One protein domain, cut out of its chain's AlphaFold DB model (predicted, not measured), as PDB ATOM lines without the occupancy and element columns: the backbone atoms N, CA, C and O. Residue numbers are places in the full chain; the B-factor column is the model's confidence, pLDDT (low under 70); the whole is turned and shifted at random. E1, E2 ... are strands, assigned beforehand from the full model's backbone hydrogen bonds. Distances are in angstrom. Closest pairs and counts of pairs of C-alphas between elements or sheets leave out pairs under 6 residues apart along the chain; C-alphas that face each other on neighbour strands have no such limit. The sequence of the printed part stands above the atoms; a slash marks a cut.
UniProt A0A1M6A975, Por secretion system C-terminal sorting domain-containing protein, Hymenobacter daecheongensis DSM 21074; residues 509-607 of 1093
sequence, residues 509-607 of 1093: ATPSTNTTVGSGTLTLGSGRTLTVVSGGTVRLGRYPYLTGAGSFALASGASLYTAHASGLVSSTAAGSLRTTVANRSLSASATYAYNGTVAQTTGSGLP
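Overview. This is residues 509 to 607 of the 1093 residues of the protein "Por secretion system C-terminal sorting domain-containing protein" of Hymenobacter daecheongensis DSM 21074 (UniProt A0A1M6A975). With little regular structure, the chain winds in three stacked turns as a short three-sided solenoid, its walls the parallel sheets E2-E5-E7, E3-E6-E8 and E1-E4; residues 577 to 578 pair with E4. The 99 printed residues include eight named strands, E1 to E8 in order, holding 29 residues: all strand. It is compact, radius of gyration of the C-alphas 12.3 A, spanning 33 by 26 by 23 A.

Arrangement. Inner strand E5, residues 551 to 554, has parallel neighbours E2, residues 529 to 532 (N 530 to O 551, 2.9 A), and E7, residues 584 to 586 (N 554 to O 585, 2.8 A). Inner strand E6, residues 559 to 562, has parallel neighbours E3, residues 537 to 540 (N 538 to O 559, 2.9 A), and E8, residues 591 to 594 (N 560 to O 591, 2.8 A). E1, residues 522 to 524, is parallel to E4, residues 546 to 548, at 37 degrees (N 524 to O 547, 2.8 A). E5 and E8 are apart.

Along the chain. E5 measures 10.3 A. E1 begins at C-alpha 522 (146.736, 151.644, 123.688); E8 ends at C-alpha 594 (147.104, 132.146, 125.941).

Size, cuts and confidence. The printed part has no cut. The E6 to E7 link, 21 residues, is long. Residues 509 to 520 and 544 have pLDDT under 70.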
ATOM      1  N   ALA A 509     141.009 143.655 122.184       65.94
ATOM      2  CA  ALA A 509     140.568 142.570 121.314       65.94
ATOM      3  C   ALA A 509     139.024 142.562 121.234       65.94
ATOM      4  O   ALA A 509     138.348 143.299 121.945       65.94
ATOM      5  N   THR A 510     138.437 141.766 120.337       53.44
ATOM      6  CA  THR A 510     136.978 141.569 120.298       53.44
ATOM      7  C   THR A 510     136.574 140.344 121.138       53.44
ATOM      8  O   THR A 510     137.247 139.311 121.059       53.44
ATOM      9  N   PRO A 511     135.475 140.400 121.924       43.22
ATOM     10  CA  PRO A 511     135.147 139.352 122.899       43.22
ATOM     11  C   PRO A 511     134.696 137.984 122.358       43.22
ATOM     12  O   PRO A 511     134.591 137.061 123.162       43.22
ATOM     13  N   SER A 512     134.372 137.808 121.067       41.50
ATOM     14  CA  SER A 512     133.507 136.678 120.668       41.50
ATOM     15  C   SER A 512     134.121 135.522 119.869       41.50
ATOM     16  O   SER A 512     133.497 134.468 119.859       41.50
ATOM     17  N   THR A 513     135.304 135.610 119.246       38.00
ATOM     18  CA  THR A 513     135.840 134.442 118.488       38.00
ATOM     19  C   THR A 513     137.360 134.323 118.372       38.00
ATOM     20  O   THR A 513     137.842 133.337 117.823       38.00
ATOM     21  N   ASN A 514     138.156 135.279 118.865       49.50
ATOM     22  CA  ASN A 514     139.616 135.289 118.659       49.50
ATOM     23  C   ASN A 514     140.052 135.036 117.190       49.50
ATOM     24  O   ASN A 514     141.163 134.598 116.882       49.50
ATOM     25  N   THR A 515     139.169 135.379 116.258       40.53
ATOM     26  CA  THR A 515     139.430 135.490 114.835       40.53
ATOM     27  C   THR A 515     139.074 136.915 114.450       40.53
ATOM     28  O   THR A 515     137.926 137.231 114.165       40.53
ATOM     29  N   THR A 516     140.112 137.750 114.391       37.62
ATOM     30  CA  THR A 516     140.155 139.071 113.735       37.62
ATOM     31  C   THR A 516     139.561 140.286 114.491       37.62
ATOM     32  O   THR A 516     138.371 140.383 114.759       37.62
ATOM     33  N   VAL A 517     140.476 141.239 114.740       42.16
ATOM     34  CA  VAL A 517     140.362 142.705 114.908       42.16
ATOM     35  C   VAL A 517     139.521 143.283 116.069       42.16
ATOM     36  O   VAL A 517     138.446 143.826 115.862       42.16
ATOM     37  N   GLY A 518     140.086 143.321 117.282       45.62
ATOM     38  CA  GLY A 518     140.210 144.638 117.930       45.62
ATOM     39  C   GLY A 518     141.387 145.324 117.241       45.62
ATOM     40  O   GLY A 518     142.352 144.631 116.926       45.62
ATOM     41  N   SER A 519     141.279 146.593 116.858       53.44
ATOM     42  CA  SER A 519     142.191 147.184 115.865       53.44
ATOM     43  C   SER A 519     143.226 148.162 116.442       53.44
ATOM     44  O   SER A 519     144.184 148.493 115.746       53.44
ATOM     45  N   GLY A 520     143.085 148.592 117.708       67.31
ATOM     46  CA  GLY A 520     143.799 149.765 118.231       67.31
ATOM     47  C   GLY A 520     144.816 149.599 119.362       67.31
ATOM     48  O   GLY A 520     144.549 149.042 120.424       67.31
ATOM     49  N   THR A 521     146.012 150.148 119.155       84.31
ATOM     50  CA  THR A 521     147.088 150.201 120.160       84.31
ATOM     51  C   THR A 521     146.737 151.179 121.275       84.31
ATOM     52  O   THR A 521     146.476 152.347 120.998       84.31
ATOM     53  N   LEU A 522     146.793 150.738 122.536       92.06
ATOM     54  CA  LEU A 522     146.736 151.644 123.688       92.06
ATOM     55  C   LEU A 522     148.160 152.064 124.075       92.06
ATOM     56  O   LEU A 522     148.998 151.233 124.435       92.06
ATOM     57  N   THR A 523     148.428 153.364 124.010       93.56
ATOM     58  CA  THR A 523     149.713 153.975 124.361       93.56
ATOM     59  C   THR A 523     149.639 154.600 125.749       93.56
ATOM     60  O   THR A 523     148.843 155.502 126.005       93.56
ATOM     61  N   LEU A 524     150.506 154.153 126.653       94.56
ATOM     62  CA  LEU A 524     150.690 154.740 127.973       94.56
ATOM     63  C   LEU A 524     151.686 155.901 127.877       94.56
ATOM     64  O   LEU A 524     152.884 155.692 127.662       94.56
ATOM     65  N   GLY A 525     151.191 157.131 128.025       90.56
ATOM     66  CA  GLY A 525     152.033 158.328 128.049       90.56
ATOM     67  C   GLY A 525     153.040 158.322 129.206       90.56
ATOM     68  O   GLY A 525     152.864 157.616 130.200       90.56
ATOM     69  N   SER A 526     154.099 159.129 129.093       90.00
ATOM     70  CA  SER A 526     155.081 159.286 130.177       90.00
ATOM     71  C   SER A 526     154.401 159.732 131.479       90.00
ATOM     72  O   SER A 526     153.528 160.601 131.459       90.00
ATOM     73  N   GLY A 527     154.763 159.107 132.603       91.12
ATOM     74  CA  GLY A 527     154.170 159.379 133.918       91.12
ATOM     75  C   GLY A 527     152.737 158.864 134.115       91.12
ATOM     76  O   GLY A 527     152.140 159.144 135.153       91.12
ATOM     77  N   ARG A 528     152.172 158.126 133.149       95.19
ATOM     78  CA  ARG A 528     150.847 157.501 133.270       95.19
ATOM     79  C   ARG A 528     150.961 156.062 133.746       95.19
ATOM     80  O   ARG A 528     151.832 155.330 133.282       95.19
ATOM     81  N   THR A 529     150.041 155.652 134.610       95.81
ATOM     82  CA  THR A 529     149.955 154.283 135.125       95.81
ATOM     83  C   THR A 529     148.594 153.675 134.815       95.81
ATOM     84  O   THR A 529     147.562 154.236 135.180       95.81
ATOM     85  N   LEU A 530     148.606 152.500 134.191       97.50
ATOM     86  CA  LEU A 530     147.441 151.640 134.024       97.50
ATOM     87  C   LEU A 530     147.574 150.432 134.957       97.50
ATOM     88  O   LEU A 530     148.495 149.628 134.802       97.50
ATOM     89  N   THR A 531     146.641 150.286 135.894       98.00
ATOM     90  CA  THR A 531     146.638 149.186 136.867       98.00
ATOM     91  C   THR A 531     145.398 148.325 136.694       98.00
ATOM     92  O   THR A 531     144.284 148.789 136.899       98.00
ATOM     93  N   VAL A 532     145.566 147.045 136.391       98.38
ATOM     94  CA  VAL A 532     144.474 146.068 136.447       98.38
ATOM     95  C   VAL A 532     144.467 145.470 137.851       98.38
ATOM     96  O   VAL A 532     145.434 144.823 138.257       98.38
ATOM     97  N   VAL A 533     143.415 145.754 138.619       98.19
ATOM     98  CA  VAL A 533     143.295 145.344 140.027       98.19
ATOM     99  C   VAL A 533     142.647 143.958 140.151       98.19
ATOM    100  O   VAL A 533     142.254 143.367 139.149       98.19
ATOM    101  N   SER A 534     142.552 143.421 141.372       96.94
ATOM    102  CA  SER A 534     141.913 142.118 141.628       96.94
ATOM    103  C   SER A 534     140.501 142.048 141.029       96.94
ATOM    104  O   SER A 534     139.733 143.001 141.159       96.94
ATOM    105  N   GLY A 535     140.176 140.945 140.348       94.81
ATOM    106  CA  GLY A 535     138.927 140.774 139.590       94.81
ATOM    107  C   GLY A 535     138.932 141.416 138.196       94.81
ATOM    108  O   GLY A 535     138.171 140.993 137.328       94.81
ATOM    109  N   GLY A 536     139.839 142.366 137.948       97.62
ATOM    110  CA  GLY A 536     140.000 143.024 136.660       97.62
ATOM    111  C   GLY A 536     140.604 142.114 135.592       97.62
ATOM    112  O   GLY A 536     141.425 141.233 135.867       97.62
ATOM    113  N   THR A 537     140.215 142.355 134.343       95.81
ATOM    114  CA  THR A 537     140.678 141.603 133.174       95.81
ATOM    115  C   THR A 537     141.259 142.533 132.117       95.81
ATOM    116  O   THR A 537     140.661 143.548 131.777       95.81
ATOM    117  N   VAL A 538     142.399 142.159 131.538       93.75
ATOM    118  CA  VAL A 538     142.926 142.764 130.311       93.75
ATOM    119  C   VAL A 538     143.029 141.719 129.207       93.75
ATOM    120  O   VAL A 538     143.574 140.630 129.407       93.75
ATOM    121  N   ARG A 539     142.507 142.048 128.026       90.12
ATOM    122  CA  ARG A 539     142.556 141.198 126.835       90.12
ATOM    123  C   ARG A 539     143.383 141.869 125.751       90.12
ATOM    124  O   ARG A 539     143.072 142.968 125.300       90.12
ATOM    125  N   LEU A 540     144.461 141.200 125.357       86.94
ATOM    126  CA  LEU A 540     145.442 141.684 124.393       86.94
ATOM    127  C   LEU A 540     145.397 140.799 123.143       86.94
ATOM    128  O   LEU A 540     145.660 139.594 123.207       86.94
ATOM    129  N   GLY A 541     145.076 141.404 122.001       75.31
ATOM    130  CA  GLY A 541     145.006 140.714 120.717       75.31
ATOM    131  C   GLY A 541     146.371 140.286 120.159       75.31
ATOM    132  O   GLY A 541     147.423 140.413 120.795       75.31
ATOM    133  N   ARG A 542     146.350 139.760 118.926       74.94
ATOM    134  CA  ARG A 542     147.561 139.477 118.130       74.94
ATOM    135  C   ARG A 542     148.206 140.776 117.639       74.94
ATOM    136  O   ARG A 542     149.415 140.951 117.739       74.94
ATOM    137  N   TYR A 543     147.351 141.656 117.139       70.44
ATOM    138  CA  TYR A 543     147.537 143.076 116.873       70.44
ATOM    139  C   TYR A 543     146.176 143.679 117.210       70.44
ATOM    140  O   TYR A 543     145.184 143.091 116.762       70.44
ATOM    141  N   PRO A 544     146.073 144.748 118.008       65.44
ATOM    142  CA  PRO A 544     147.086 145.644 118.585       65.44
ATOM    143  C   PRO A 544     147.732 145.146 119.902       65.44
ATOM    144  O   PRO A 544     147.450 144.048 120.377       65.44
ATOM    145  N   TYR A 545     148.614 145.965 120.493       75.50
ATOM    146  CA  TYR A 545     149.345 145.722 121.750       75.50
ATOM    147  C   TYR A 545     149.258 146.934 122.700       75.50
ATOM    148  O   TYR A 545     148.869 148.026 122.294       75.50
ATOM    149  N   LEU A 546     149.652 146.759 123.964       89.12
ATOM    150  CA  LEU A 546     149.853 147.864 124.909       89.12
ATOM    151  C   LEU A 546     151.291 148.390 124.782       89.12
ATOM    152  O   LEU A 546     152.230 147.594 124.827       89.12
ATOM    153  N   THR A 547     151.504 149.698 124.650       91.38
ATOM    154  CA  THR A 547     152.847 150.291 124.473       91.38
ATOM    155  C   THR A 547     153.022 151.600 125.247       91.38
ATOM    156  O   THR A 547     152.146 151.992 126.010       91.38
ATOM    157  N   GLY A 548     154.158 152.274 125.064       90.25
ATOM    158  CA  GLY A 548     154.434 153.603 125.602       90.25
ATOM    159  C   GLY A 548     155.452 153.632 126.744       90.25
ATOM    160  O   GLY A 548     155.981 152.605 127.175       90.25
ATOM    161  N   ALA A 549     155.744 154.852 127.200       89.88
ATOM    162  CA  ALA A 549     156.704 155.140 128.266       89.88
ATOM    163  C   ALA A 549     156.084 155.095 129.674       89.88
ATOM    164  O   ALA A 549     156.815 155.195 130.654       89.88
ATOM    165  N   GLY A 550     154.762 154.963 129.792       92.44
ATOM    166  CA  GLY A 550     154.069 154.796 131.070       92.44
ATOM    167  C   GLY A 550     154.188 153.387 131.662       92.44
ATOM    168  O   GLY A 550     154.765 152.479 131.054       92.44
ATOM    169  N   SER A 551     153.622 153.219 132.856       94.81
ATOM    170  CA  SER A 551     153.682 151.999 133.661       94.81
ATOM    171  C   SER A 551     152.422 151.150 133.545       94.81
ATOM    172  O   SER A 551     151.302 151.652 133.612       94.81
ATOM    173  N   PHE A 552     152.607 149.839 133.426       96.44
ATOM    174  CA  PHE A 552     151.543 148.842 133.471       96.44
ATOM    175  C   PHE A 552     151.711 147.947 134.699       96.44
ATOM    176  O   PHE A 552     152.790 147.393 134.923       96.44
ATOM    177  N   ALA A 553     150.641 147.766 135.468       97.12
ATOM    178  CA  ALA A 553     150.616 146.875 136.620       97.12
ATOM    179  C   ALA A 553     149.438 145.892 136.536       97.12
ATOM    180  O   ALA A 553     148.289 146.298 136.386       97.12
ATOM    181  N   LEU A 554     149.723 144.599 136.676       98.06
ATOM    182  CA  LEU A 554     148.743 143.526 136.827       98.06
ATOM    183  C   LEU A 554     148.804 143.019 138.272       98.06
ATOM    184  O   LEU A 554     149.794 142.399 138.672       98.06
ATOM    185  N   ALA A 555     147.775 143.317 139.064       98.12
ATOM    186  CA  ALA A 555     147.726 142.990 140.487       98.12
ATOM    187  C   ALA A 555     147.424 141.502 140.755       98.12
ATOM    188  O   ALA A 555     147.054 140.741 139.864       98.12
ATOM    189  N   SER A 556     147.558 141.089 142.019       97.38
ATOM    190  CA  SER A 556     147.111 139.764 142.475       97.38
ATOM    191  C   SER A 556     145.611 139.582 142.214       97.38
ATOM    192  O   SER A 556     144.836 140.503 142.465       97.38
ATOM    193  N   GLY A 557     145.203 138.405 141.727       95.69
ATOM    194  CA  GLY A 557     143.803 138.109 141.399       95.69
ATOM    195  C   GLY A 557     143.278 138.758 140.109       95.69
ATOM    196  O   GLY A 557     142.110 138.575 139.777       95.69
ATOM    197  N   ALA A 558     144.108 139.508 139.374       98.25
ATOM    198  CA  ALA A 558     143.770 140.027 138.050       98.25
ATOM    199  C   ALA A 558     144.050 138.991 136.945       98.25
ATOM    200  O   ALA A 558     144.804 138.035 137.150       98.25
ATOM    201  N   SER A 559     143.479 139.196 135.755       97.25
ATOM    202  CA  SER A 559     143.655 138.299 134.603       97.25
ATOM    203  C   SER A 559     144.201 139.016 133.370       97.25
ATOM    204  O   SER A 559     143.698 140.071 132.986       97.25
ATOM    205  N   LEU A 560     145.189 138.413 132.707       96.00
ATOM    206  CA  LEU A 560     145.728 138.858 131.423       96.00
ATOM    207  C   LEU A 560     145.572 137.764 130.370       96.00
ATOM    208  O   LEU A 560     146.080 136.655 130.526       96.00
ATOM    209  N   TYR A 561     144.929 138.116 129.261       93.25
ATOM    210  CA  TYR A 561     144.762 137.265 128.090       93.25
ATOM    211  C   TYR A 561     145.626 137.788 126.944       93.25
ATOM    212  O   TYR A 561     145.631 138.989 126.677       93.25
ATOM    213  N   THR A 562     146.343 136.903 126.253       90.94
ATOM    214  CA  THR A 562     147.169 137.248 125.090       90.94
ATOM    215  C   THR A 562     146.947 136.298 123.914       90.94
ATOM    216  O   THR A 562     146.959 135.072 124.054       90.94
ATOM    217  N   ALA A 563     146.809 136.877 122.721       87.75
ATOM    218  CA  ALA A 563     146.803 136.171 121.437       87.75
ATOM    219  C   ALA A 563     148.056 136.458 120.578       87.75
ATOM    220  O   ALA A 563     148.132 136.048 119.419       87.75
ATOM    221  N   HIS A 564     149.053 137.172 121.114       88.69
ATOM    222  CA  HIS A 564     150.271 137.515 120.375       88.69
ATOM    223  C   HIS A 564     151.220 136.311 120.284       88.69
ATOM    224  O   HIS A 564     151.445 135.620 121.278       88.69
ATOM    225  N   ALA A 565     151.828 136.094 119.112       90.81
ATOM    226  CA  ALA A 565     152.709 134.950 118.840       90.81
ATOM    227  C   ALA A 565     153.895 134.863 119.820       90.81
ATOM    228  O   ALA A 565     154.182 133.812 120.372       90.81
ATOM    229  N   SER A 566     154.554 135.984 120.117       91.94
ATOM    230  CA  SER A 566     155.656 136.022 121.096       91.94
ATOM    231  C   SER A 566     155.219 136.030 122.574       91.94
ATOM    232  O   SER A 566     156.079 136.092 123.449       91.94
ATOM    233  N   GLY A 567     153.914 136.036 122.872       92.44
ATOM    234  CA  GLY A 567     153.397 136.150 124.239       92.44
ATOM    235  C   GLY A 567     153.845 137.424 124.962       92.44
ATOM    236  O   GLY A 567     153.776 138.532 124.414       92.44
ATOM    237  N   LEU A 568     154.312 137.260 126.203       93.19
ATOM    238  CA  LEU A 568     154.806 138.333 127.064       93.19
ATOM    239  C   LEU A 568     156.333 138.372 127.017       93.19
ATOM    240  O   LEU A 568     157.001 137.613 127.710       93.19
ATOM    241  N   VAL A 569     156.915 139.261 126.213       89.56
ATOM    242  CA  VAL A 569     158.380 139.420 126.133       89.56
ATOM    243  C   VAL A 569     158.859 140.595 126.972       89.56
ATOM    244  O   VAL A 569     158.182 141.615 127.070       89.56
ATOM    245  N   SER A 570     160.069 140.501 127.509       83.88
ATOM    246  CA  SER A 570     160.749 141.564 128.265       83.88
ATOM    247  C   SER A 570     161.351 142.675 127.380       83.88
ATOM    248  O   SER A 570     162.321 143.320 127.766       83.88
ATOM    249  N   SER A 571     160.798 142.913 126.185       79.25
ATOM    250  CA  SER A 571     161.276 143.928 125.234       79.25
ATOM    251  C   SER A 571     160.173 144.921 124.864       79.25
ATOM    252  O   SER A 571     158.986 144.616 124.982       79.25
ATOM    253  N   THR A 572     160.561 146.099 124.379       79.56
ATOM    254  CA  THR A 572     159.645 147.095 123.796       79.56
ATOM    255  C   THR A 572     159.350 146.834 122.312       79.56
ATOM    256  O   THR A 572     158.434 147.432 121.757       79.56
ATOM    257  N   ALA A 573     160.095 145.934 121.661       79.19
ATOM    258  CA  ALA A 573     160.023 145.707 120.215       79.19
ATOM    259  C   ALA A 573     158.998 144.635 119.793       79.19
ATOM    260  O   ALA A 573     158.549 144.630 118.648       79.19
ATOM    261  N   ALA A 574     158.611 143.730 120.694       81.06
ATOM    262  CA  ALA A 574     157.730 142.601 120.391       81.06
ATOM    263  C   ALA A 574     156.770 142.287 121.553       81.06
ATOM    264  O   ALA A 574     156.893 142.855 122.634       81.06
ATOM    265  N   GLY A 575     155.826 141.365 121.334       84.12
ATOM    266  CA  GLY A 575     154.876 140.883 122.348       84.12
ATOM    267  C   GLY A 575     153.621 141.740 122.512       84.12
ATOM    268  O   GLY A 575     153.475 142.794 121.887       84.12
ATOM    269  N   SER A 576     152.719 141.263 123.379       85.62
ATOM    270  CA  SER A 576     151.460 141.951 123.722       85.62
ATOM    271  C   SER A 576     151.644 143.180 124.609       85.62
ATOM    272  O   SER A 576     150.829 144.097 124.566       85.62
ATOM    273  N   LEU A 577     152.702 143.186 125.419       90.69
ATOM    274  CA  LEU A 577     153.106 144.317 126.244       90.69
ATOM    275  C   LEU A 577     154.431 144.830 125.686       90.69
ATOM    276  O   LEU A 577     155.370 144.047 125.550       90.69
ATOM    277  N   ARG A 578     154.500 146.125 125.368       89.19
ATOM    278  CA  ARG A 578     155.644 146.809 124.739       89.19
ATOM    279  C   ARG A 578     156.127 148.041 125.517       89.19
ATOM    280  O   ARG A 578     156.760 148.917 124.944       89.19
ATOM    281  N   THR A 579     155.855 148.113 126.818       85.38
ATOM    282  CA  THR A 579     156.446 149.117 127.732       85.38
ATOM    283  C   THR A 579     157.862 148.704 128.171       85.38
ATOM    284  O   THR A 579     158.287 147.583 127.905       85.38
ATOM    285  N   THR A 580     158.657 149.547 128.823       82.69
ATOM    286  CA  THR A 580     159.964 149.087 129.349       82.69
ATOM    287  C   THR A 580     159.764 148.100 130.507       82.69
ATOM    288  O   THR A 580     158.746 148.149 131.190       82.69
ATOM    289  N   VAL A 581     160.720 147.197 130.762       80.12
ATOM    290  CA  VAL A 581     160.608 146.220 131.872       80.12
ATOM    291  C   VAL A 581     160.494 146.918 133.230       80.12
ATOM    292  O   VAL A 581     159.698 146.493 134.058       80.12
ATOM    293  N   ALA A 582     161.217 148.026 133.428       84.94
ATOM    294  CA  ALA A 582     161.115 148.858 134.632       84.94
ATOM    295  C   ALA A 582     159.697 149.421 134.860       84.94
ATOM    296  O   ALA A 582     159.315 149.701 135.990       84.94
ATOM    297  N   ASN A 583     158.907 149.530 133.791       88.50
ATOM    298  CA  ASN A 583     157.551 150.061 133.800       88.50
ATOM    299  C   ASN A 583     156.497 148.940 133.738       88.50
ATOM    300  O   ASN A 583     155.355 149.176 133.342       88.50
ATOM    301  N   ARG A 584     156.862 147.697 134.078       90.94
ATOM    302  CA  ARG A 584     155.941 146.554 134.139       90.94
ATOM    303  C   ARG A 584     155.998 145.893 135.502       90.94
ATOM    304  O   ARG A 584     157.053 145.451 135.938       90.94
ATOM    305  N   SER A 585     154.836 145.738 136.120       94.94
ATOM    306  CA  SER A 585     154.653 144.905 137.305       94.94
ATOM    307  C   SER A 585     153.640 143.812 136.990       94.94
ATOM    308  O   SER A 585     152.493 144.104 136.660       94.94
ATOM    309  N   LEU A 586     154.068 142.552 137.033       96.25
ATOM    310  CA  LEU A 586     153.242 141.385 136.727       96.25
ATOM    311  C   LEU A 586     153.189 140.487 137.965       96.25
ATOM    312  O   LEU A 586     154.210 139.939 138.375       96.25
ATOM    313  N   SER A 587     152.016 140.364 138.588       97.62
ATOM    314  CA  SER A 587     151.869 139.609 139.835       97.62
ATOM    315  C   SER A 587     152.070 138.104 139.644       97.62
ATOM    316  O   SER A 587     151.544 137.502 138.704       97.62
ATOM    317  N   ALA A 588     152.751 137.480 140.610       96.94
ATOM    318  CA  ALA A 588     152.905 136.030 140.698       96.94
ATOM    319  C   ALA A 588     151.617 135.294 141.117       96.94
ATOM    320  O   ALA A 588     151.580 134.071 141.090       96.94
ATOM    321  N   SER A 589     150.565 136.030 141.484       96.31
ATOM    322  CA  SER A 589     149.257 135.496 141.889       96.31
ATOM    323  C   SER A 589     148.140 135.896 140.913       96.31
ATOM    324  O   SER A 589     146.960 135.813 141.246       96.31
ATOM    325  N   ALA A 590     148.501 136.374 139.718       98.19
ATOM    326  CA  ALA A 590     147.566 136.684 138.638       98.19
ATOM    327  C   ALA A 590     147.329 135.477 137.714       98.19
ATOM    328  O   ALA A 590     148.076 134.491 137.736       98.19
ATOM    329  N   THR A 591     146.298 135.585 136.880       98.19
ATOM    330  CA  THR A 591     145.977 134.626 135.819       98.19
ATOM    331  C   THR A 591     146.579 135.075 134.492       98.19
ATOM    332  O   THR A 591     146.375 136.214 134.071       98.19
ATOM    333  N   TYR A 592     147.259 134.164 133.795       97.94
ATOM    334  CA  TYR A 592     147.819 134.396 132.462       97.94
ATOM    335  C   TYR A 592     147.265 133.372 131.474       97.94
ATOM    336  O   TYR A 592     147.458 132.167 131.641       97.94
ATOM    337  N   ALA A 593     146.580 133.851 130.441       95.81
ATOM    338  CA  ALA A 593     145.878 133.020 129.474       95.81
ATOM    339  C   ALA A 593     146.376 133.258 128.042       95.81
ATOM    340  O   ALA A 593     146.517 134.399 127.597       95.81
ATOM    341  N   TYR A 594     146.616 132.169 127.317       94.25
ATOM    342  CA  TYR A 594     147.104 132.146 125.941       94.25
ATOM    343  C   TYR A 594     146.024 131.559 125.044       94.25
ATOM    344  O   TYR A 594     145.821 130.344 125.004       94.25
ATOM    345  N   ASN A 595     145.320 132.440 124.343       85.69
ATOM    346  CA  ASN A 595     144.076 132.092 123.665       85.69
ATOM    347  C   ASN A 595     144.156 132.334 122.156       85.69
ATOM    348  O   ASN A 595     143.124 132.592 121.567       85.69
ATOM    349  N   GLY A 596     145.345 132.341 121.539       81.31
ATOM    350  CA  GLY A 596     145.569 132.667 120.121       81.31
ATOM    351  C   GLY A 596     145.065 131.627 119.103       81.31
ATOM    352  O   GLY A 596     144.609 130.548 119.460       81.31
ATOM    353  N   THR A 597     145.178 131.960 117.812       84.62
ATOM    354  CA  THR A 597     144.952 131.040 116.670       84.62
ATOM    355  C   THR A 597     146.237 130.649 115.937       84.62
ATOM    356  O   THR A 597     146.223 129.798 115.053       84.62
ATOM    357  N   VAL A 598     147.359 131.278 116.287       88.88
ATOM    358  CA  VAL A 598     148.697 130.979 115.760       88.88
ATOM    359  C   VAL A 598     149.561 130.410 116.869       88.88
ATOM    360  O   VAL A 598     149.310 130.714 118.029       88.88
ATOM    361  N   ALA A 599     150.591 129.631 116.534       93.38
ATOM    362  CA  ALA A 599     151.512 129.102 117.535       93.38
ATOM    363  C   ALA A 599     152.106 130.240 118.382       93.38
ATOM    364  O   ALA A 599     152.538 131.269 117.848       93.38
ATOM    365  N   GLN A 600     152.095 130.060 119.701       94.81
ATOM    366  CA  GLN A 600     152.567 131.064 120.651       94.81
ATOM    367  C   GLN A 600     153.804 130.585 121.421       94.81
ATOM    368  O   GLN A 600     154.062 129.392 121.573       94.81
ATOM    369  N   THR A 601     154.533 131.529 122.004       96.44
ATOM    370  CA  THR A 601     155.456 131.295 123.121       96.44
ATOM    371  C   THR A 601     154.930 131.988 124.370       96.44
ATOM    372  O   THR A 601     154.274 133.022 124.251       96.44
ATOM    373  N   THR A 602     155.267 131.510 125.572       96.75
ATOM    374  CA  THR A 602     154.968 132.283 126.796       96.75
ATOM    375  C   THR A 602     155.670 133.645 126.797       96.75
ATOM    376  O   THR A 602     155.129 134.639 127.274       96.75
ATOM    377  N   GLY A 603     156.868 133.702 126.211       94.62
ATOM    378  CA  GLY A 603     157.717 134.884 126.187       94.62
ATOM    379  C   GLY A 603     158.560 135.025 127.458       94.62
ATOM    380  O   GLY A 603     158.263 134.448 128.506       94.62
ATOM    381  N   SER A 604     159.660 135.775 127.341       92.50
ATOM    382  CA  SER A 604     160.675 135.939 128.393       92.50
ATOM    383  C   SER A 604     160.218 136.769 129.598       92.50
ATOM    384  O   SER A 604     160.875 136.743 130.633       92.50
ATOM    385  N   GLY A 605     159.135 137.531 129.452       92.69
ATOM    386  CA  GLY A 605     158.589 138.433 130.461       92.69
ATOM    387  C   GLY A 605     157.466 137.835 131.310       92.69
ATOM    388  O   GLY A 605     156.986 138.527 132.202       92.69
ATOM    389  N   LEU A 606     157.030 136.594 131.054       95.75
ATOM    390  CA  LEU A 606     156.113 135.893 131.958       95.75
ATOM    391  C   LEU A 606     156.821 135.635 133.308       95.75
ATOM    392  O   LEU A 606     157.950 135.131 133.289       95.75
ATOM    393  N   PRO A 607     156.193 135.933 134.463       96.25
ATOM    394  CA  PRO A 607     156.755 135.592 135.767       96.25
ATOM    395  C   PRO A 607     157.054 134.095 135.907       96.25
ATOM    396  O   PRO A 607     156.309 133.254 135.408       96.25
TER     397      PRO A 607